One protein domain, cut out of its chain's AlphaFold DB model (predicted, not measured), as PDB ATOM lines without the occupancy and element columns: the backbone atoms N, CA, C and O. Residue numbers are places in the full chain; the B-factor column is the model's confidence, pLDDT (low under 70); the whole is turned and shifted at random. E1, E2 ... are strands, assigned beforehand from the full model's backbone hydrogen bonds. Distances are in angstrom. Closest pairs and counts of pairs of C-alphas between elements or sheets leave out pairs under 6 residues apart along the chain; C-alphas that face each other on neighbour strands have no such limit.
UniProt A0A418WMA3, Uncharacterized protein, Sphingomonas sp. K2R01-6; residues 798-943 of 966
ATOM      1  N   PRO A 798     230.664 360.736 513.800       75.44
ATOM      2  CA  PRO A 798     230.590 359.838 512.656       75.44
ATOM      3  C   PRO A 798     229.328 358.981 512.782       75.44
ATOM      4  O   PRO A 798     229.124 358.305 513.787       75.44
ATOM      5  N   THR A 799     228.477 359.016 511.766       83.56
ATOM      6  CA  THR A 799     227.249 358.225 511.683       83.56
ATOM      7  C   THR A 799     227.356 357.299 510.481       83.56
ATOM      8  O   THR A 799     227.741 357.727 509.396       83.56
ATOM      9  N   THR A 800     227.038 356.017 510.657       88.56
ATOM     10  CA  THR A 800     227.016 355.050 509.550       88.56
ATOM     11  C   THR A 800     225.601 354.945 508.997       88.56
ATOM     12  O   THR A 800     224.664 354.659 509.738       88.56
ATOM     13  N   SER A 801     225.448 355.153 507.693       89.81
ATOM     14  CA  SER A 801     224.232 354.812 506.963       89.81
ATOM     15  C   SER A 801     224.395 353.441 506.321       89.81
ATOM     16  O   SER A 801     225.480 353.105 505.853       89.81
ATOM     17  N   THR A 802     223.339 352.633 506.303       91.62
ATOM     18  CA  THR A 802     223.331 351.332 505.622       91.62
ATOM     19  C   THR A 802     222.021 351.166 504.873       91.62
ATOM     20  O   THR A 802     220.951 351.235 505.477       91.62
ATOM     21  N   THR A 803     222.098 350.917 503.571       89.62
ATOM     22  CA  THR A 803     220.964 350.448 502.774       89.62
ATOM     23  C   THR A 803     220.887 348.923 502.847       89.62
ATOM     24  O   THR A 803     221.915 348.242 502.819       89.62
ATOM     25  N   GLY A 804     219.663 348.391 502.928       82.50
ATOM     26  CA  GLY A 804     219.379 346.958 502.831       82.50
ATOM     27  C   GLY A 804     219.642 346.350 501.444       82.50
ATOM     28  O   GLY A 804     220.301 346.948 500.594       82.50
ATOM     29  N   ALA A 805     219.120 345.139 501.238       86.69
ATOM     30  CA  ALA A 805     219.417 344.320 500.067       86.69
ATOM     31  C   ALA A 805     219.028 344.987 498.737       86.69
ATOM     32  O   ALA A 805     217.960 345.587 498.605       86.69
ATOM     33  N   GLY A 806     219.902 344.842 497.742       86.94
ATOM     34  CA  GLY A 806     219.669 345.286 496.375       86.94
ATOM     35  C   GLY A 806     218.728 344.362 495.601       86.94
ATOM     36  O   GLY A 806     218.524 343.201 495.949       86.94
ATOM     37  N   THR A 807     218.175 344.878 494.507       91.31
ATOM     38  CA  THR A 807     217.302 344.147 493.576       91.31
ATOM     39  C   THR A 807     218.032 343.859 492.265       91.31
ATOM     40  O   THR A 807     219.060 344.472 491.990       91.31
ATOM     41  N   SER A 808     217.523 342.932 491.448       90.38
ATOM     42  CA  SER A 808     218.051 342.659 490.103       90.38
ATOM     43  C   SER A 808     217.044 343.122 489.042       90.38
ATOM     44  O   SER A 808     216.155 342.359 488.667       90.38
ATOM     45  N   PRO A 809     217.115 344.386 488.584       85.44
ATOM     46  CA  PRO A 809     216.093 344.962 487.706       85.44
ATOM     47  C   PRO A 809     216.252 344.582 486.221       85.44
ATOM     48  O   PRO A 809     215.449 345.007 485.399       85.44
ATOM     49  N   GLY A 810     217.275 343.799 485.851       78.69
ATOM     50  CA  GLY A 810     217.473 343.282 484.485       78.69
ATOM     51  C   GLY A 810     218.144 344.241 483.487       78.69
ATOM     52  O   GLY A 810     218.525 343.809 482.402       78.69
ATOM     53  N   THR A 811     218.350 345.512 483.841       82.81
ATOM     54  CA  THR A 811     219.092 346.494 483.026       82.81
ATOM     55  C   THR A 811     220.178 347.179 483.846       82.81
ATOM     56  O   THR A 811     219.880 347.676 484.930       82.81
ATOM     57  N   GLY A 812     221.402 347.289 483.321       89.69
ATOM     58  CA  GLY A 812     222.543 347.867 484.044       89.69
ATOM     59  C   GLY A 812     223.253 346.838 484.939       89.69
ATOM     60  O   GLY A 812     223.343 345.671 484.555       89.69
ATOM     61  N   PRO A 813     223.782 347.242 486.111       94.00
ATOM     62  CA  PRO A 813     224.441 346.337 487.050       94.00
ATOM     63  C   PRO A 813     223.523 345.202 487.519       94.00
ATOM     64  O   PRO A 813     222.312 345.393 487.646       94.00
ATOM     65  N   THR A 814     224.116 344.038 487.808       94.88
ATOM     66  CA  THR A 814     223.397 342.787 488.126       94.88
ATOM     67  C   THR A 814     222.498 342.956 489.347       94.88
ATOM     68  O   THR A 814     221.335 342.558 489.316       94.88
ATOM     69  N   PHE A 815     223.036 343.573 490.401       96.31
ATOM     70  CA  PHE A 815     222.276 344.009 491.566       96.31
ATOM     71  C   PHE A 815     222.409 345.508 491.750       96.31
ATOM     72  O   PHE A 815     223.493 346.053 491.542       96.31
ATOM     73  N   GLN A 816     221.318 346.147 492.165       94.75
ATOM     74  CA  GLN A 816     221.220 347.586 492.357       94.75
ATOM     75  C   GLN A 816     220.581 347.914 493.707       94.75
ATOM     76  O   GLN A 816     219.601 347.279 494.098       94.75
ATOM     77  N   ALA A 817     221.128 348.892 494.425       93.50
ATOM     78  CA  ALA A 817     220.632 349.341 495.722       93.50
ATOM     79  C   ALA A 817     220.517 350.868 495.763       93.50
ATOM     80  O   ALA A 817     221.320 351.575 495.152       93.50
ATOM     81  N   ASN A 818     219.521 351.358 496.503       90.62
ATOM     82  CA  ASN A 818     219.373 352.787 496.767       90.62
ATOM     83  C   ASN A 818     220.390 353.251 497.816       90.62
ATOM     84  O   ASN A 818     220.902 352.461 498.610       90.62
ATOM     85  N   LYS A 819     220.644 354.545 497.898       88.56
ATOM     86  CA  LYS A 819     221.345 355.166 499.011       88.56
ATOM     87  C   LYS A 819     220.346 355.500 500.112       88.56
ATOM     88  O   LYS A 819     219.253 355.992 499.862       88.56
ATOM     89  N   ALA A 820     220.701 355.199 501.357       84.69
ATOM     90  CA  ALA A 820     219.766 355.338 502.472       84.69
ATOM     91  C   ALA A 820     219.562 356.794 502.937       84.69
ATOM     92  O   ALA A 820     218.522 357.109 503.511       84.69
ATOM     93  N   VAL A 821     220.533 357.686 502.712       85.81
ATOM     94  CA  VAL A 821     220.478 359.098 503.136       85.81
ATOM     95  C   VAL A 821     221.119 360.020 502.098       85.81
ATOM     96  O   VAL A 821     221.998 359.603 501.348       85.81
ATOM     97  N   ALA A 822     220.726 361.298 502.097       83.00
ATOM     98  CA  ALA A 822     221.304 362.308 501.206       83.00
ATOM     99  C   ALA A 822     222.799 362.544 501.472       83.00
ATOM    100  O   ALA A 822     223.571 362.742 500.537       83.00
ATOM    101  N   SER A 823     223.219 362.470 502.738       83.06
ATOM    102  CA  SER A 823     224.615 362.643 503.142       83.06
ATOM    103  C   SER A 823     225.530 361.596 502.499       83.06
ATOM    104  O   SER A 823     225.271 360.395 502.565       83.06
ATOM    105  N   ASP A 824     226.607 362.063 501.876       83.62
ATOM    106  CA  ASP A 824     227.634 361.232 501.241       83.62
ATOM    107  C   ASP A 824     228.698 360.738 502.224       83.62
ATOM    108  O   ASP A 824     228.873 361.300 503.309       83.62
ATOM    109  N   ALA A 825     229.429 359.698 501.807       82.12
ATOM    110  CA  ALA A 825     230.622 359.227 502.501       82.12
ATOM    111  C   ALA A 825     231.622 360.378 502.703       82.12
ATOM    112  O   ALA A 825     231.942 361.091 501.749       82.12
ATOM    113  N   TYR A 826     232.131 360.566 503.924       73.19
ATOM    114  CA  TYR A 826     233.057 361.675 504.205       73.19
ATOM    115  C   TYR A 826     234.422 361.509 503.515       73.19
ATOM    116  O   TYR A 826     235.113 362.498 503.286       73.19
ATOM    117  N   ASP A 827     234.799 360.274 503.188       73.56
ATOM    118  CA  ASP A 827     236.060 359.867 502.556       73.56
ATOM    119  C   ASP A 827     235.858 359.243 501.160       73.56
ATOM    120  O   ASP A 827     236.802 358.738 500.549       73.56
ATOM    121  N   GLY A 828     234.621 359.260 500.650       79.69
ATOM    122  CA  GLY A 828     234.254 358.632 499.380       79.69
ATOM    123  C   GLY A 828     234.202 357.100 499.412       79.69
ATOM    124  O   GLY A 828     233.968 356.504 498.360       79.69
ATOM    125  N   ASN A 829     234.400 356.460 500.573       86.75
ATOM    126  CA  ASN A 829     234.364 355.008 500.721       86.75
ATOM    127  C   ASN A 829     232.939 354.496 500.970       86.75
ATOM    128  O   ASN A 829     232.255 354.907 501.908       86.75
ATOM    129  N   TYR A 830     232.531 353.516 500.166       91.44
ATOM    130  CA  TYR A 830     231.275 352.790 500.307       91.44
ATOM    131  C   TYR A 830     231.564 351.299 500.429       91.44
ATOM    132  O   TYR A 830     232.317 350.725 499.647       91.44
ATOM    133  N   SER A 831     230.973 350.665 501.428       93.50
ATOM    134  CA  SER A 831     231.193 349.265 501.767       93.50
ATOM    135  C   SER A 831     230.049 348.414 501.219       93.50
ATOM    136  O   SER A 831     228.906 348.551 501.650       93.50
ATOM    137  N   PHE A 832     230.354 347.553 500.254       94.94
ATOM    138  CA  PHE A 832     229.422 346.643 499.593       94.94
ATOM    139  C   PHE A 832     229.551 345.257 500.203       94.94
ATOM    140  O   PHE A 832     230.635 344.677 500.180       94.94
ATOM    141  N   ARG A 833     228.448 344.687 500.688       95.75
ATOM    142  CA  ARG A 833     228.391 343.289 501.125       95.75
ATOM    143  C   ARG A 833     227.659 342.456 500.087       95.75
ATOM    144  O   ARG A 833     226.494 342.717 499.810       95.75
ATOM    145  N   VAL A 834     228.325 341.456 499.525       95.31
ATOM    146  CA  VAL A 834     227.807 340.608 498.445       95.31
ATOM    147  C   VAL A 834     227.848 339.135 498.814       95.31
ATOM    148  O   VAL A 834     228.726 338.691 499.555       95.31
ATOM    149  N   THR A 835     226.919 338.367 498.248       94.94
ATOM    150  CA  THR A 835     226.845 336.911 498.405       94.94
ATOM    151  C   THR A 835     226.815 336.207 497.055       94.94
ATOM    152  O   THR A 835     226.365 336.773 496.054       94.94
ATOM    153  N   GLY A 836     227.322 334.979 497.012       93.81
ATOM    154  CA  GLY A 836     227.384 334.192 495.786       93.81
ATOM    155  C   GLY A 836     228.155 332.893 495.946       93.81
ATOM    156  O   GLY A 836     228.391 332.428 497.060       93.81
ATOM    157  N   THR A 837     228.544 332.306 494.818       91.31
ATOM    158  CA  THR A 837     229.375 331.097 494.755       91.31
ATOM    159  C   THR A 837     230.595 331.366 493.887       91.31
ATOM    160  O   THR A 837     230.460 331.962 492.824       91.31
ATOM    161  N   MET A 838     231.780 330.938 494.317       91.12
ATOM    162  CA  MET A 838     233.011 330.999 493.523       91.12
ATOM    163  C   MET A 838     233.630 329.620 493.363       91.12
ATOM    164  O   MET A 838     233.546 328.803 494.277       91.12
ATOM    165  N   TYR A 839     234.280 329.360 492.236       91.25
ATOM    166  CA  TYR A 839     235.011 328.115 492.042       91.25
ATOM    167  C   TYR A 839     236.432 328.218 492.600       91.25
ATOM    168  O   TYR A 839     237.160 329.171 492.315       91.25
ATOM    169  N   ARG A 840     236.827 327.216 493.382       89.00
ATOM    170  CA  ARG A 840     238.178 327.040 493.913       89.00
ATOM    171  C   ARG A 840     238.848 325.844 493.245       89.00
ATOM    172  O   ARG A 840     238.236 324.785 493.120       89.00
ATOM    173  N   GLN A 841     240.109 326.021 492.887       88.75
ATOM    174  CA  GLN A 841     241.019 325.008 492.377       88.75
ATOM    175  C   GLN A 841     242.272 324.955 493.259       88.75
ATOM    176  O   GLN A 841     242.697 325.964 493.819       88.75
ATOM    177  N   THR A 842     242.867 323.783 493.376       86.38
ATOM    178  CA  THR A 842     244.049 323.513 494.177       86.38
ATOM    179  C   THR A 842     245.164 323.114 493.231       86.38
ATOM    180  O   THR A 842     245.061 322.095 492.557       86.38
ATOM    181  N   ASP A 843     246.237 323.896 493.211       85.12
ATOM    182  CA  ASP A 843     247.448 323.573 492.465       85.12
ATOM    183  C   ASP A 843     248.592 323.307 493.445       85.12
ATOM    184  O   ASP A 843     248.767 323.993 494.454       85.12
ATOM    185  N   THR A 844     249.401 322.295 493.161       83.62
ATOM    186  CA  THR A 844     250.665 322.068 493.869       83.62
ATOM    187  C   THR A 844     251.787 322.768 493.124       83.62
ATOM    188  O   THR A 844     252.092 322.411 491.988       83.62
ATOM    189  N   VAL A 845     252.403 323.755 493.776       83.00
ATOM    190  CA  VAL A 845     253.544 324.491 493.233       83.00
ATOM    191  C   VAL A 845     254.815 323.968 493.888       83.00
ATOM    192  O   VAL A 845     254.981 324.031 495.111       83.00
ATOM    193  N   ASP A 846     255.707 323.444 493.054       78.88
ATOM    194  CA  ASP A 846     257.090 323.185 493.431       78.88
ATOM    195  C   ASP A 846     257.858 324.513 493.369       78.88
ATOM    196  O   ASP A 846     257.834 325.203 492.349       78.88
ATOM    197  N   ILE A 847     258.466 324.923 494.482       68.56
ATOM    198  CA  ILE A 847     259.061 326.265 494.620       68.56
ATOM    199  C   ILE A 847     260.513 326.301 494.105       68.56
ATOM    200  O   ILE A 847     261.135 327.360 494.113       68.56
ATOM    201  N   GLY A 848     261.060 325.176 493.630       61.16
ATOM    202  CA  GLY A 848     262.489 325.070 493.323       61.16
ATOM    203  C   GLY A 848     263.349 325.074 494.597       61.16
ATOM    204  O   GLY A 848     262.901 325.468 495.671       61.16
ATOM    205  N   ASP A 849     264.582 324.574 494.495       57.28
ATOM    206  CA  ASP A 849     265.569 324.447 495.589       57.28
ATOM    207  C   ASP A 849     265.239 323.451 496.722       57.28
ATOM    208  O   ASP A 849     265.733 323.575 497.843       57.28
ATOM    209  N   GLY A 850     264.443 322.411 496.450       68.56
ATOM    210  CA  GLY A 850     264.203 321.330 497.419       68.56
ATOM    211  C   GLY A 850     263.351 321.739 498.628       68.56
ATOM    212  O   GLY A 850     263.342 321.043 499.645       68.56
ATOM    213  N   GLY A 851     262.633 322.863 498.529       63.09
ATOM    214  CA  GLY A 851     261.618 323.254 499.502       63.09
ATOM    215  C   GLY A 851     260.403 322.310 499.491       63.09
ATOM    216  O   GLY A 851     260.150 321.627 498.499       63.09
ATOM    217  N   PRO A 852     259.618 322.252 500.581       67.69
ATOM    218  CA  PRO A 852     258.404 321.447 500.619       67.69
ATOM    219  C   PRO A 852     257.393 321.946 499.578       67.69
ATOM    220  O   PRO A 852     257.135 323.150 499.490       67.69
ATOM    221  N   VAL A 853     256.796 321.012 498.832       79.75
ATOM    222  CA  VAL A 853     255.697 321.280 497.894       79.75
ATOM    223  C   VAL A 853     254.602 322.054 498.627       79.75
ATOM    224  O   VAL A 853     254.070 321.583 499.636       79.75
ATOM    225  N   LYS A 854     254.264 323.250 498.133       80.38
ATOM    226  CA  LYS A 854     253.173 324.051 498.695       80.38
ATOM    227  C   LYS A 854     251.919 323.877 497.857       80.38
ATOM    228  O   LYS A 854     251.916 324.076 496.647       80.38
ATOM    229  N   THR A 855     250.833 323.553 498.539       81.50
ATOM    230  CA  THR A 855     249.487 323.609 497.980       81.50
ATOM    231  C   THR A 855     249.030 325.066 497.933       81.50
ATOM    232  O   THR A 855     248.907 325.715 498.974       81.50
ATOM    233  N   VAL A 856     248.802 325.584 496.730       81.06
ATOM    234  CA  VAL A 856     248.266 326.920 496.475       81.06
ATOM    235  C   VAL A 856     246.812 326.778 496.036       81.06
ATOM    236  O   VAL A 856     246.461 325.902 495.252       81.06
ATOM    237  N   TYR A 857     245.945 327.639 496.561       82.75
ATOM    238  CA  TYR A 857     244.525 327.653 496.220       82.75
ATOM    239  C   TYR A 857     244.273 328.782 495.221       82.75
ATOM    240  O   TYR A 857     244.458 329.957 495.542       82.75
ATOM    241  N   HIS A 858     243.873 328.422 494.007       81.25
ATOM    242  CA  HIS A 858     243.596 329.323 492.901       81.25
ATOM    243  C   HIS A 858     242.082 329.462 492.709       81.25
ATOM    244  O   HIS A 858     241.350 328.488 492.580       81.25
ATOM    245  N   GLY A 859     241.590 330.694 492.694       84.38
ATOM    246  CA  GLY A 859     240.176 330.992 492.488       84.38
ATOM    247  C   GLY A 859     239.907 332.437 492.856       84.38
ATOM    248  O   GLY A 859     240.274 332.870 493.949       84.38
ATOM    249  N   TYR A 860     239.316 333.203 491.943       88.69
ATOM    250  CA  TYR A 860     238.911 334.569 492.239       88.69
ATOM    251  C   TYR A 860     237.664 334.979 491.462       88.69
ATOM    252  O   TYR A 860     237.430 334.536 490.335       88.69
ATOM    253  N   ILE A 861     236.905 335.892 492.062       91.00
ATOM    254  CA  ILE A 861     235.875 336.676 491.385       91.00
ATOM    255  C   ILE A 861     236.279 338.141 491.465       91.00
ATOM    256  O   ILE A 861     236.684 338.625 492.524       91.00
ATOM    257  N   ARG A 862     236.170 338.852 490.343       92.75
ATOM    258  CA  ARG A 862     236.290 340.307 490.305       92.75
ATOM    259  C   ARG A 862     234.903 340.933 490.257       92.75
ATOM    260  O   ARG A 862     234.112 340.641 489.360       92.75
ATOM    261  N   PHE A 863     234.616 341.784 491.233       93.56
ATOM    262  CA  PHE A 863     233.391 342.569 491.298       93.56
ATOM    263  C   PHE A 863     233.632 343.941 490.692       93.56
ATOM    264  O   PHE A 863     234.495 344.677 491.163       93.56
ATOM    265  N   GLN A 864     232.848 344.290 489.678       95.19
ATOM    266  CA  GLN A 864     232.723 345.657 489.193       95.19
ATOM    267  C   GLN A 864     231.686 346.365 490.050       95.19
ATOM    268  O   GLN A 864     230.502 346.012 490.009       95.19
ATOM    269  N   SER A 865     232.125 347.353 490.822       93.50
ATOM    270  CA  SER A 865     231.205 348.286 491.464       93.50
ATOM    271  C   SER A 865     230.730 349.325 490.452       93.50
ATOM    272  O   SER A 865     231.429 349.646 489.491       93.50
ATOM    273  N   TRP A 866     229.528 349.835 490.658       92.81
ATOM    274  CA  TRP A 866     228.926 350.879 489.847       92.81
ATOM    275  C   TRP A 866     228.303 351.911 490.765       92.81
ATOM    276  O   TRP A 866     227.766 351.565 491.822       92.81
ATOM    277  N   PHE A 867     228.325 353.159 490.324       90.38
ATOM    278  CA  PHE A 867     227.551 354.213 490.949       90.38
ATOM    279  C   PHE A 867     226.796 355.019 489.900       90.38
ATOM    280  O   PHE A 867     227.181 355.067 488.732       90.38
ATOM    281  N   ARG A 868     225.708 355.653 490.309       86.69
ATOM    282  CA  ARG A 868     224.944 356.578 489.482       86.69
ATOM    283  C   ARG A 868     224.792 357.888 490.256       86.69
ATOM    284  O   ARG A 868     224.126 357.881 491.288       86.69
ATOM    285  N   PRO A 869     225.400 358.996 489.790       79.88
ATOM    286  CA  PRO A 869     225.141 360.319 490.350       79.88
ATOM    287  C   PRO A 869     223.654 360.669 490.241       79.88
ATOM    288  O   PRO A 869     222.992 360.197 489.317       79.88
ATOM    289  N   ALA A 870     223.133 361.526 491.121       76.31
ATOM    290  CA  ALA A 870     221.725 361.923 491.066       76.31
ATOM    291  C   ALA A 870     221.303 362.442 489.672       76.31
ATOM    292  O   ALA A 870     221.889 363.396 489.159       76.31
ATOM    293  N   GLY A 871     220.308 361.796 489.044       71.75
ATOM    294  CA  GLY A 871     219.861 362.101 487.676       71.75
ATOM    295  C   GLY A 871     220.824 361.693 486.545       71.75
ATOM    296  O   GLY A 871     220.596 362.053 485.391       71.75
ATOM    297  N   GLY A 872     221.907 360.974 486.852       79.81
ATOM    298  CA  GLY A 872     222.951 360.558 485.912       79.81
ATOM    299  C   GLY A 872     222.770 359.154 485.322       79.81
ATOM    300  O   GLY A 872     221.829 358.422 485.630       79.81
ATOM    301  N   SER A 873     223.710 358.758 484.459       87.50
ATOM    302  CA  SER A 873     223.845 357.376 483.962       87.50
ATOM    303  C   SER A 873     224.750 356.538 484.877       87.50
ATOM    304  O   SER A 873     225.429 357.078 485.745       87.50
ATOM    305  N   TRP A 874     224.752 355.211 484.696       90.62
ATOM    306  CA  TRP A 874     225.666 354.319 485.417       90.62
ATOM    307  C   TRP A 874     227.125 354.596 485.043       90.62
ATOM    308  O   TRP A 874     227.471 354.594 483.864       90.62
ATOM    309  N   THR A 875     227.965 354.760 486.060       87.62
ATOM    310  CA  THR A 875     229.415 354.925 485.955       87.62
ATOM    311  C   THR A 875     230.107 353.742 486.625       87.62
ATOM    312  O   THR A 875     229.735 353.333 487.729       87.62
ATOM    313  N   GLU A 876     231.114 353.186 485.957       88.00
ATOM    314  CA  GLU A 876     231.960 352.127 486.508       88.00
ATOM    315  C   GLU A 876     232.821 352.672 487.656       88.00
ATOM    316  O   GLU A 876     233.478 353.705 487.536       88.00
ATOM    317  N   GLY A 877     232.791 351.980 488.791       84.88
ATOM    318  CA  GLY A 877     233.675 352.211 489.929       84.88
ATOM    319  C   GLY A 877     234.909 351.307 489.928       84.88
ATOM    320  O   GLY A 877     235.250 350.703 488.911       84.88
ATOM    321  N   PRO A 878     235.595 351.171 491.073       82.19
ATOM    322  CA  PRO A 878     236.720 350.256 491.190       82.19
ATOM    323  C   PRO A 878     236.288 348.788 491.054       82.19
ATOM    324  O   PRO A 878     235.203 348.383 491.498       82.19
ATOM    325  N   ILE A 879     237.185 347.988 490.474       87.75
ATOM    326  CA  ILE A 879     237.096 346.529 490.450       87.75
ATOM    327  C   ILE A 879     237.763 345.976 491.707       87.75
ATOM    328  O   ILE A 879     238.925 346.277 491.974       87.75
ATOM    329  N   VAL A 880     237.067 345.112 492.447       86.31
ATOM    330  CA  VAL A 880     237.650 344.417 493.603       86.31
ATOM    331  C   VAL A 880     237.740 342.924 493.344       86.31
ATOM    332  O   VAL A 880     236.745 342.272 493.035       86.31
ATOM    333  N   GLN A 881     238.943 342.368 493.501       91.31
ATOM    334  CA  GLN A 881     239.176 340.931 493.440       91.31
ATOM    335  C   GLN A 881     238.977 340.299 494.819       91.31
ATOM    336  O   GLN A 881     239.634 340.672 495.789       91.31
ATOM    337  N   VAL A 882     238.113 339.292 494.888       87.12
ATOM    338  CA  VAL A 882     237.969 338.424 496.055       87.12
ATOM    339  C   VAL A 882     238.519 337.053 495.701       87.12
ATOM    340  O   VAL A 882     238.032 336.397 494.783       87.12
ATOM    341  N   ASN A 883     239.533 336.635 496.452       89.19
ATOM    342  CA  ASN A 883     240.167 335.331 496.297       89.19
ATOM    343  C   ASN A 883     239.443 334.264 497.127       89.19
ATOM    344  O   ASN A 883     238.921 334.547 498.213       89.19
ATOM    345  N   ALA A 884     239.463 333.032 496.627       86.06
ATOM    346  CA  ALA A 884     239.011 331.856 497.349       86.06
ATOM    347  C   ALA A 884     239.857 331.632 498.612       86.06
ATOM    348  O   ALA A 884     241.056 331.913 498.648       86.06
ATOM    349  N   GLY A 885     239.218 331.132 499.669       84.62
ATOM    350  CA  GLY A 885     239.921 330.723 500.888       84.62
ATOM    351  C   GLY A 885     240.514 329.319 500.748       84.62
ATOM    352  O   GLY A 885     240.090 328.546 499.889       84.62
ATOM    353  N   ALA A 886     241.442 328.954 501.634       83.94
ATOM    354  CA  ALA A 886     242.028 327.611 501.660       83.94
ATOM    355  C   ALA A 886     240.962 326.497 501.773       83.94
ATOM    356  O   ALA A 886     239.988 326.634 502.519       83.94
ATOM    357  N   GLY A 887     241.144 325.396 501.033       85.25
ATOM    358  CA  GLY A 887     240.329 324.175 501.120       85.25
ATOM    359  C   GLY A 887     240.222 323.404 499.796       85.25
ATOM    360  O   GLY A 887     240.926 323.702 498.846       85.25
ATOM    361  N   THR A 888     239.328 322.415 499.726       86.69
ATOM    362  CA  THR A 888     239.199 321.478 498.591       86.69
ATOM    363  C   THR A 888     238.604 322.085 497.319       86.69
ATOM    364  O   THR A 888     237.755 322.975 497.395       86.69
ATOM    365  N   ASP A 889     238.958 321.545 496.156       88.06
ATOM    366  CA  ASP A 889     238.377 321.948 494.869       88.06
ATOM    367  C   ASP A 889     236.849 321.927 494.869       88.06
ATOM    368  O   ASP A 889     236.218 321.056 495.476       88.06
ATOM    369  N   GLY A 890     236.258 322.903 494.180       89.56
ATOM    370  CA  GLY A 890     234.818 322.998 493.987       89.56
ATOM    371  C   GLY A 890     234.227 324.376 494.263       89.56
ATOM    372  O   GLY A 890     234.919 325.364 494.508       89.56
ATOM    373  N   ASN A 891     232.899 324.424 494.202       89.81
ATOM    374  CA  ASN A 891     232.107 325.625 494.427       89.81
ATOM    375  C   ASN A 891     232.074 325.986 495.922       89.81
ATOM    376  O   ASN A 891     231.564 325.228 496.745       89.81
ATOM    377  N   GLN A 892     232.572 327.169 496.261       87.94
ATOM    378  CA  GLN A 892     232.589 327.727 497.605       87.94
ATOM    379  C   GLN A 892     231.595 328.900 497.702       87.94
ATOM    380  O   GLN A 892     231.740 329.877 496.959       87.94
ATOM    381  N   PRO A 893     230.617 328.870 498.627       91.44
ATOM    382  CA  PRO A 893     229.786 330.035 498.895       91.44
ATOM    383  C   PRO A 893     230.619 331.147 499.540       91.44
ATOM    384  O   PRO A 893     231.516 330.884 500.348       91.44
ATOM    385  N   TYR A 894     230.306 332.396 499.215       91.44
ATOM    386  CA  TYR A 894     230.941 333.557 499.822       91.44
ATOM    387  C   TYR A 894     229.907 334.559 500.337       91.44
ATOM    388  O   TYR A 894     228.848 334.745 499.744       91.44
ATOM    389  N   ASP A 895     230.263 335.220 501.437       93.94
ATOM    390  CA  ASP A 895     229.636 336.430 501.969       93.94
ATOM    391  C   ASP A 895     230.779 337.391 502.290       93.94
ATOM    392  O   ASP A 895     231.627 337.108 503.145       93.94
ATOM    393  N   LYS A 896     230.912 338.440 501.481       93.06
ATOM    394  CA  LYS A 896     232.118 339.265 501.449       93.06
ATOM    395  C   LYS A 896     231.762 340.728 501.404       93.06
ATOM    396  O   LYS A 896     230.917 341.148 500.621       93.06
ATOM    397  N   THR A 897     232.485 341.487 502.210       93.38
ATOM    398  CA  THR A 897     232.448 342.939 502.198       93.38
ATOM    399  C   THR A 897     233.663 343.461 501.449       93.38
ATOM    400  O   THR A 897     234.784 343.037 501.730       93.38
ATOM    401  N   PHE A 898     233.452 344.378 500.511       90.44
ATOM    402  CA  PHE A 898     234.520 345.124 499.862       90.44
ATOM    403  C   PHE A 898     234.227 346.621 499.879       90.44
ATOM    404  O   PHE A 898     233.073 347.038 499.890       90.44
ATOM    405  N   ILE A 899     235.284 347.428 499.880       89.94
ATOM    406  CA  ILE A 899     235.178 348.886 499.872       89.94
ATOM    407  C   ILE A 899     235.402 349.373 498.444       89.94
ATOM    408  O   ILE A 899     236.424 349.059 497.836       89.94
ATOM    409  N   ALA A 900     234.451 350.139 497.922       87.44
ATOM    410  CA  ALA A 900     234.592 350.895 496.691       87.44
ATOM    411  C   ALA A 900     234.724 352.380 497.042       87.44
ATOM    412  O   ALA A 900     233.833 352.961 497.665       87.44
ATOM    413  N   ASN A 901     235.843 352.986 496.651       87.19
ATOM    414  CA  ASN A 901     236.006 354.432 496.705       87.19
ATOM    415  C   ASN A 901     235.592 355.019 495.352       87.19
ATOM    416  O   ASN A 901     236.185 354.672 494.332       87.19
ATOM    417  N   PHE A 902     234.583 355.887 495.335       81.44
ATOM    418  CA  PHE A 902     234.115 356.529 494.096       81.44
ATOM    419  C   PHE A 902     234.671 357.945 493.904       81.44
ATOM    420  O   PHE A 902     234.299 358.640 492.958       81.44
ATOM    421  N   GLY A 903     235.535 358.404 494.813       65.50
ATOM    422  CA  GLY A 903     236.244 359.681 494.745       65.50
ATOM    423  C   GLY A 903     235.375 360.939 494.840       65.50
ATOM    424  O   GLY A 903     235.936 362.018 495.011       65.50
ATOM    425  N   SER A 904     234.047 360.823 494.746       65.75
ATOM    426  CA  SER A 904     233.086 361.926 494.679       65.75
ATOM    427  C   SER A 904     231.793 361.623 495.448       65.75
ATOM    428  O   SER A 904     231.504 360.481 495.815       65.75
ATOM    429  N   ALA A 905     231.013 362.676 495.704       70.00
ATOM    430  CA  ALA A 905     229.650 362.568 496.207       70.00
ATOM    431  C   ALA A 905     228.738 361.951 495.131       70.00
ATOM    432  O   ALA A 905     228.693 362.433 494.002       70.00
ATOM    433  N   ILE A 906     227.996 360.908 495.493       79.81
ATOM    434  CA  ILE A 906     227.052 360.214 494.607       79.81
ATOM    435  C   ILE A 906     225.704 360.952 494.603       79.81
ATOM    436  O   ILE A 906     224.941 360.876 493.642       79.81
ATOM    437  N   GLY A 907     225.429 361.742 495.648       71.62
ATOM    438  CA  GLY A 907     224.112 362.337 495.861       71.62
ATOM    439  C   GLY A 907     223.075 361.266 496.209       71.62
ATOM    440  O   GLY A 907     223.418 360.102 496.395       71.62
ATOM    441  N   LEU A 908     221.822 361.671 496.394       81.81
ATOM    442  CA  LEU A 908     220.679 360.771 496.556       81.81
ATOM    443  C   LEU A 908     219.682 361.109 495.450       81.81
ATOM    444  O   LEU A 908     219.297 362.271 495.306       81.81
ATOM    445  N   ASP A 909     219.278 360.106 494.686       80.75
ATOM    446  CA  ASP A 909     218.238 360.164 493.674       80.75
ATOM    447  C   ASP A 909     217.012 359.409 494.183       80.75
ATOM    448  O   ASP A 909     216.934 358.188 494.143       80.75
ATOM    449  N   ALA A 910     215.993 360.144 494.623       76.12
ATOM    450  CA  ALA A 910     214.770 359.525 495.128       76.12
ATOM    451  C   ALA A 910     214.034 358.650 494.086       76.12
ATOM    452  O   ALA A 910     213.109 357.927 494.452       76.12
ATOM    453  N   SER A 911     214.401 358.737 492.802       79.00
ATOM    454  CA  SER A 911     213.745 358.036 491.698       79.00
ATOM    455  C   SER A 911     214.538 356.860 491.118       79.00
ATOM    456  O   SER A 911     213.973 356.097 490.336       79.00
ATOM    457  N   ASN A 912     215.809 356.676 491.493       84.69
ATOM    458  CA  ASN A 912     216.682 355.645 490.928       84.69
ATOM    459  C   ASN A 912     217.606 355.032 491.983       84.69
ATOM    460  O   ASN A 912     217.968 355.674 492.954       84.69
ATOM    461  N   THR A 913     218.083 353.815 491.727       90.88
ATOM    462  CA  THR A 913     219.170 353.209 492.505       90.88
ATOM    463  C   THR A 913     220.519 353.826 492.153       90.88
ATOM    464  O   THR A 913     220.856 353.939 490.971       90.88
ATOM    465  N   GLU A 914     221.320 354.138 493.166       92.31
ATOM    466  CA  GLU A 914     222.620 354.791 493.012       92.31
ATOM    467  C   GLU A 914     223.797 353.829 493.040       92.31
ATOM    468  O   GLU A 914     224.868 354.187 492.566       92.31
ATOM    469  N   PHE A 915     223.627 352.622 493.574       94.19
ATOM    470  CA  PHE A 915     224.704 351.646 493.697       94.19
ATOM    471  C   PHE A 915     224.424 350.415 492.866       94.19
ATOM    472  O   PHE A 915     223.297 349.923 492.850       94.19
ATOM    473  N   GLY A 916     225.462 349.873 492.237       94.12
ATOM    474  CA  GLY A 916     225.368 348.628 491.499       94.12
ATOM    475  C   GLY A 916     226.587 347.736 491.674       94.12
ATOM    476  O   GLY A 916     227.683 348.204 491.971       94.12
ATOM    477  N   VAL A 917     226.401 346.434 491.477       95.81
ATOM    478  CA  VAL A 917     227.498 345.463 491.446       95.81
ATOM    479  C   VAL A 917     227.235 344.371 490.410       95.81
ATOM    480  O   VAL A 917     226.114 343.878 490.274       95.81
ATOM    481  N   SER A 918     228.286 343.999 489.682       95.56
ATOM    482  CA  SER A 918     228.306 342.891 488.719       95.56
ATOM    483  C   SER A 918     229.602 342.095 488.850       95.56
ATOM    484  O   SER A 918     230.602 342.603 489.354       95.56
ATOM    485  N   ILE A 919     229.614 340.860 488.351       93.62
ATOM    486  CA  ILE A 919     230.865 340.133 488.098       93.62
ATOM    487  C   ILE A 919     231.489 340.700 486.817       93.62
ATOM    488  O   ILE A 919     230.819 340.716 485.787       93.62
ATOM    489  N   SER A 920     232.743 341.159 486.866       92.56
ATOM    490  CA  SER A 920     233.491 341.564 485.660       92.56
ATOM    491  C   SER A 920     234.287 340.418 485.062       92.56
ATOM    492  O   SER A 920     234.310 340.242 483.846       92.56
ATOM    493  N   SER A 921     234.945 339.625 485.903       88.62
ATOM    494  CA  SER A 921     235.695 338.453 485.466       88.62
ATOM    495  C   SER A 921     235.823 337.411 486.571       88.62
ATOM    496  O   SER A 921     235.597 337.680 487.756       88.62
ATOM    497  N   THR A 922     236.157 336.190 486.164       88.75
ATOM    498  CA  THR A 922     236.274 335.023 487.043       88.75
ATOM    499  C   THR A 922     237.483 334.192 486.634       88.75
ATOM    500  O   THR A 922     237.952 334.295 485.498       88.75
ATOM    501  N   TYR A 923     237.992 333.380 487.557       80.31
ATOM    502  CA  TYR A 923     239.047 332.405 487.294       80.31
ATOM    503  C   TYR A 923     238.579 330.999 487.660       80.31
ATOM    504  O   TYR A 923     238.019 330.791 488.735       80.31
ATOM    505  N   GLY A 924     238.836 330.044 486.766       69.75
ATOM    506  CA  GLY A 924     238.456 328.639 486.910       69.75
ATOM    507  C   GLY A 924     237.331 328.210 485.962       69.75
ATOM    508  O   GLY A 924     236.581 329.029 485.439       69.75
ATOM    509  N   VAL A 925     237.224 326.899 485.740       72.19
ATOM    510  CA  VAL A 925     236.246 326.258 484.833       72.19
ATOM    511  C   VAL A 925     234.875 325.997 485.475       72.19
ATOM    512  O   VAL A 925     233.981 325.462 484.824       72.19
ATOM    513  N   GLY A 926     234.702 326.331 486.757       78.06
ATOM    514  CA  GLY A 926     233.468 326.074 487.500       78.06
ATOM    515  C   GLY A 926     232.461 327.225 487.511       78.06
ATOM    516  O   GLY A 926     232.596 328.229 486.813       78.06
ATOM    517  N   ILE A 927     231.418 327.063 488.329       84.62
ATOM    518  CA  ILE A 927     230.298 328.005 488.410       84.62
ATOM    519  C   ILE A 927     230.665 329.152 489.356       84.62
ATOM    520  O   ILE A 927     230.820 328.957 490.560       84.62
ATOM    521  N   ASN A 928     230.739 330.359 488.804       89.88
ATOM    522  CA  ASN A 928     230.922 331.595 489.553       89.88
ATOM    523  C   ASN A 928     229.639 332.431 489.444       89.88
ATOM    524  O   ASN A 928     229.253 332.835 488.348       89.88
ATOM    525  N   THR A 929     228.959 332.670 490.563       92.31
ATOM    526  CA  THR A 929     227.683 333.396 490.620       92.31
ATOM    527  C   THR A 929     227.731 334.513 491.642       92.31
ATOM    528  O   THR A 929     228.325 334.377 492.707       92.31
ATOM    529  N   LEU A 930     227.033 335.601 491.327       93.31
ATOM    530  CA  LEU A 930     226.667 336.655 492.261       93.31
ATOM    531  C   LEU A 930     225.176 336.483 492.533       93.31
ATOM    532  O   LEU A 930     224.372 336.603 491.612       93.31
ATOM    533  N   THR A 931     224.815 336.135 493.764       93.56
ATOM    534  CA  THR A 931     223.429 335.815 494.144       93.56
ATOM    535  C   THR A 931     222.761 336.924 494.945       93.56
ATOM    536  O   THR A 931     221.541 336.903 495.084       93.56
ATOM    537  N   GLY A 932     223.520 337.899 495.452       92.56
ATOM    538  CA  GLY A 932     222.936 339.057 496.121       92.56
ATOM    539  C   GLY A 932     223.912 340.195 496.404       92.56
ATOM    540  O   GLY A 932     225.091 339.975 496.680       92.56
ATOM    541  N   LEU A 933     223.373 341.416 496.398       95.25
ATOM    542  CA  LEU A 933     223.926 342.580 497.091       95.25
ATOM    543  C   LEU A 933     223.173 342.723 498.415       95.25
ATOM    544  O   LEU A 933     222.022 343.139 498.428       95.25
ATOM    545  N   THR A 934     223.798 342.333 499.519       95.38
ATOM    546  CA  THR A 934     223.168 342.266 500.845       95.38
ATOM    547  C   THR A 934     223.006 343.646 501.474       95.38
ATOM    548  O   THR A 934     221.983 343.915 502.100       95.38
ATOM    549  N   SER A 935     224.005 344.516 501.328       94.88
ATOM    550  CA  SER A 935     223.953 345.885 501.848       94.88
ATOM    551  C   SER A 935     224.999 346.782 501.196       94.88
ATOM    552  O   SER A 935     226.057 346.304 500.779       94.88
ATOM    553  N   VAL A 936     224.733 348.089 501.202       94.12
ATOM    554  CA  VAL A 936     225.736 349.135 500.952       94.12
ATOM    555  C   VAL A 936     225.747 350.075 502.151       94.12
ATOM    556  O   VAL A 936     224.692 350.573 502.538       94.12
ATOM    557  N   SER A 937     226.908 350.304 502.762       93.88
ATOM    558  CA  SER A 937     227.039 351.196 503.921       93.88
ATOM    559  C   SER A 937     228.153 352.220 503.755       93.88
ATOM    560  O   SER A 937     229.202 351.905 503.194       93.88
ATOM    561  N   HIS A 938     227.972 353.413 504.313       91.50
ATOM    562  CA  HIS A 938     228.980 354.473 504.325       91.50
ATOM    563  C   HIS A 938     228.894 355.320 505.590       91.50
ATOM    564  O   HIS A 938     227.827 355.472 506.186       91.50
ATOM    565  N   THR A 939     230.023 355.902 505.982       85.88
ATOM    566  CA  THR A 939     230.098 356.788 507.146       85.88
ATOM    567  C   THR A 939     230.045 358.241 506.694       85.88
ATOM    568  O   THR A 939     230.749 358.644 505.773       85.88
ATOM    569  N   TYR A 940     229.228 359.048 507.361       82.25
ATOM    570  CA  TYR A 940     229.096 360.482 507.132       82.25
ATOM    571  C   TYR A 940     229.073 361.233 508.467       82.25
ATOM    572  O   TYR A 940     228.874 360.645 509.527       82.25
ATOM    573  N   TYR A 941     229.274 362.547 508.431       75.00
ATOM    574  CA  TYR A 941     229.204 363.402 509.615       75.00
ATOM    575  C   TYR A 941     227.840 364.096 509.687       75.00
ATOM    576  O   TYR A 941     227.467 364.816 508.759       75.00
ATOM    577  N   SER A 942     227.090 363.899 510.775       69.00
ATOM    578  CA  SER A 942     225.819 364.599 511.026       69.00
ATOM    579  C   SER A 942     226.011 365.753 512.016       69.00
ATOM    580  O   SER A 942     226.652 365.565 513.047       69.00
ATOM    581  N   GLY A 943     225.426 366.925 511.738       65.31
ATOM    582  CA  GLY A 943     225.388 368.062 512.675       65.31
ATOM    583  C   GLY A 943     226.585 369.025 512.645       65.31
ATOM    584  O   GLY A 943     226.626 369.943 513.458       65.31
TER     585      GLY A 943
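What this domain is: This is residues 798 to 943 of the 966 residues of an uncharacterized protein of Sphingomonas sp. K2R01-6 (UniProt A0A418WMA3). Two strongly twisted sheets lie face to face as an elongated sandwich, E1, E3, E4, E7 and E9 in one and E2, E8, E5 and E6 in the other; at one end the hairpin of E3 and E4 reaches out, and residues 847 to 852 stick out at its tip. The printed part has 146 residues with nine named strands, E1 to E9 along the chain, and no named helix: all strand. The first sheet is branched, the second runs E2, E8, E5, E6, both with antiparallel neighbours. The whole is only just loose, close to compact, with a radius of gyration of the C-alphas of 17.9 A and spans of 62 by 33 by 21 A.

Where its parts are: E3, residues 829 to 845, is 36.8 A long and bends by 84 degrees at residue 836. E9, residues 929 to 942, is 37.3 A long; E7, residues 890 to 901, 31.6 A. E4 is residues 854 to 858. E1, residues 798 to 803, begins at C-alpha 798 (230.590, 359.838, 512.656); E9 ends at C-alpha 942 (225.819, 364.599, 511.026). The other sheet has E2, residues 815 to 817, E8, 915 to 923, E5, 860 to 867, and E6, 875 to 883.

How they stand to each other: E9 and E4 are on one side of E3, with N 833 and O 935 2.9 A apart and N 843 and O 856 2.9 A; E7 is on the other side, with N 834 and O 896 at 2.8 A. E4 runs on into E5 at 36 degrees. Between the sheets, the closest C-alphas of E6 and E7 are Pro 878 and Ala 900, 5.9 A.

The domain as a whole: The C-alphas farthest apart, Gly 850 and Ser 911, are 62.7 A apart. The printed part has no cut. Links E1 to E2, E2 to E3 and E7 to E8 are long. Eleven residues are under pLDDT 70, among them 847 to 852.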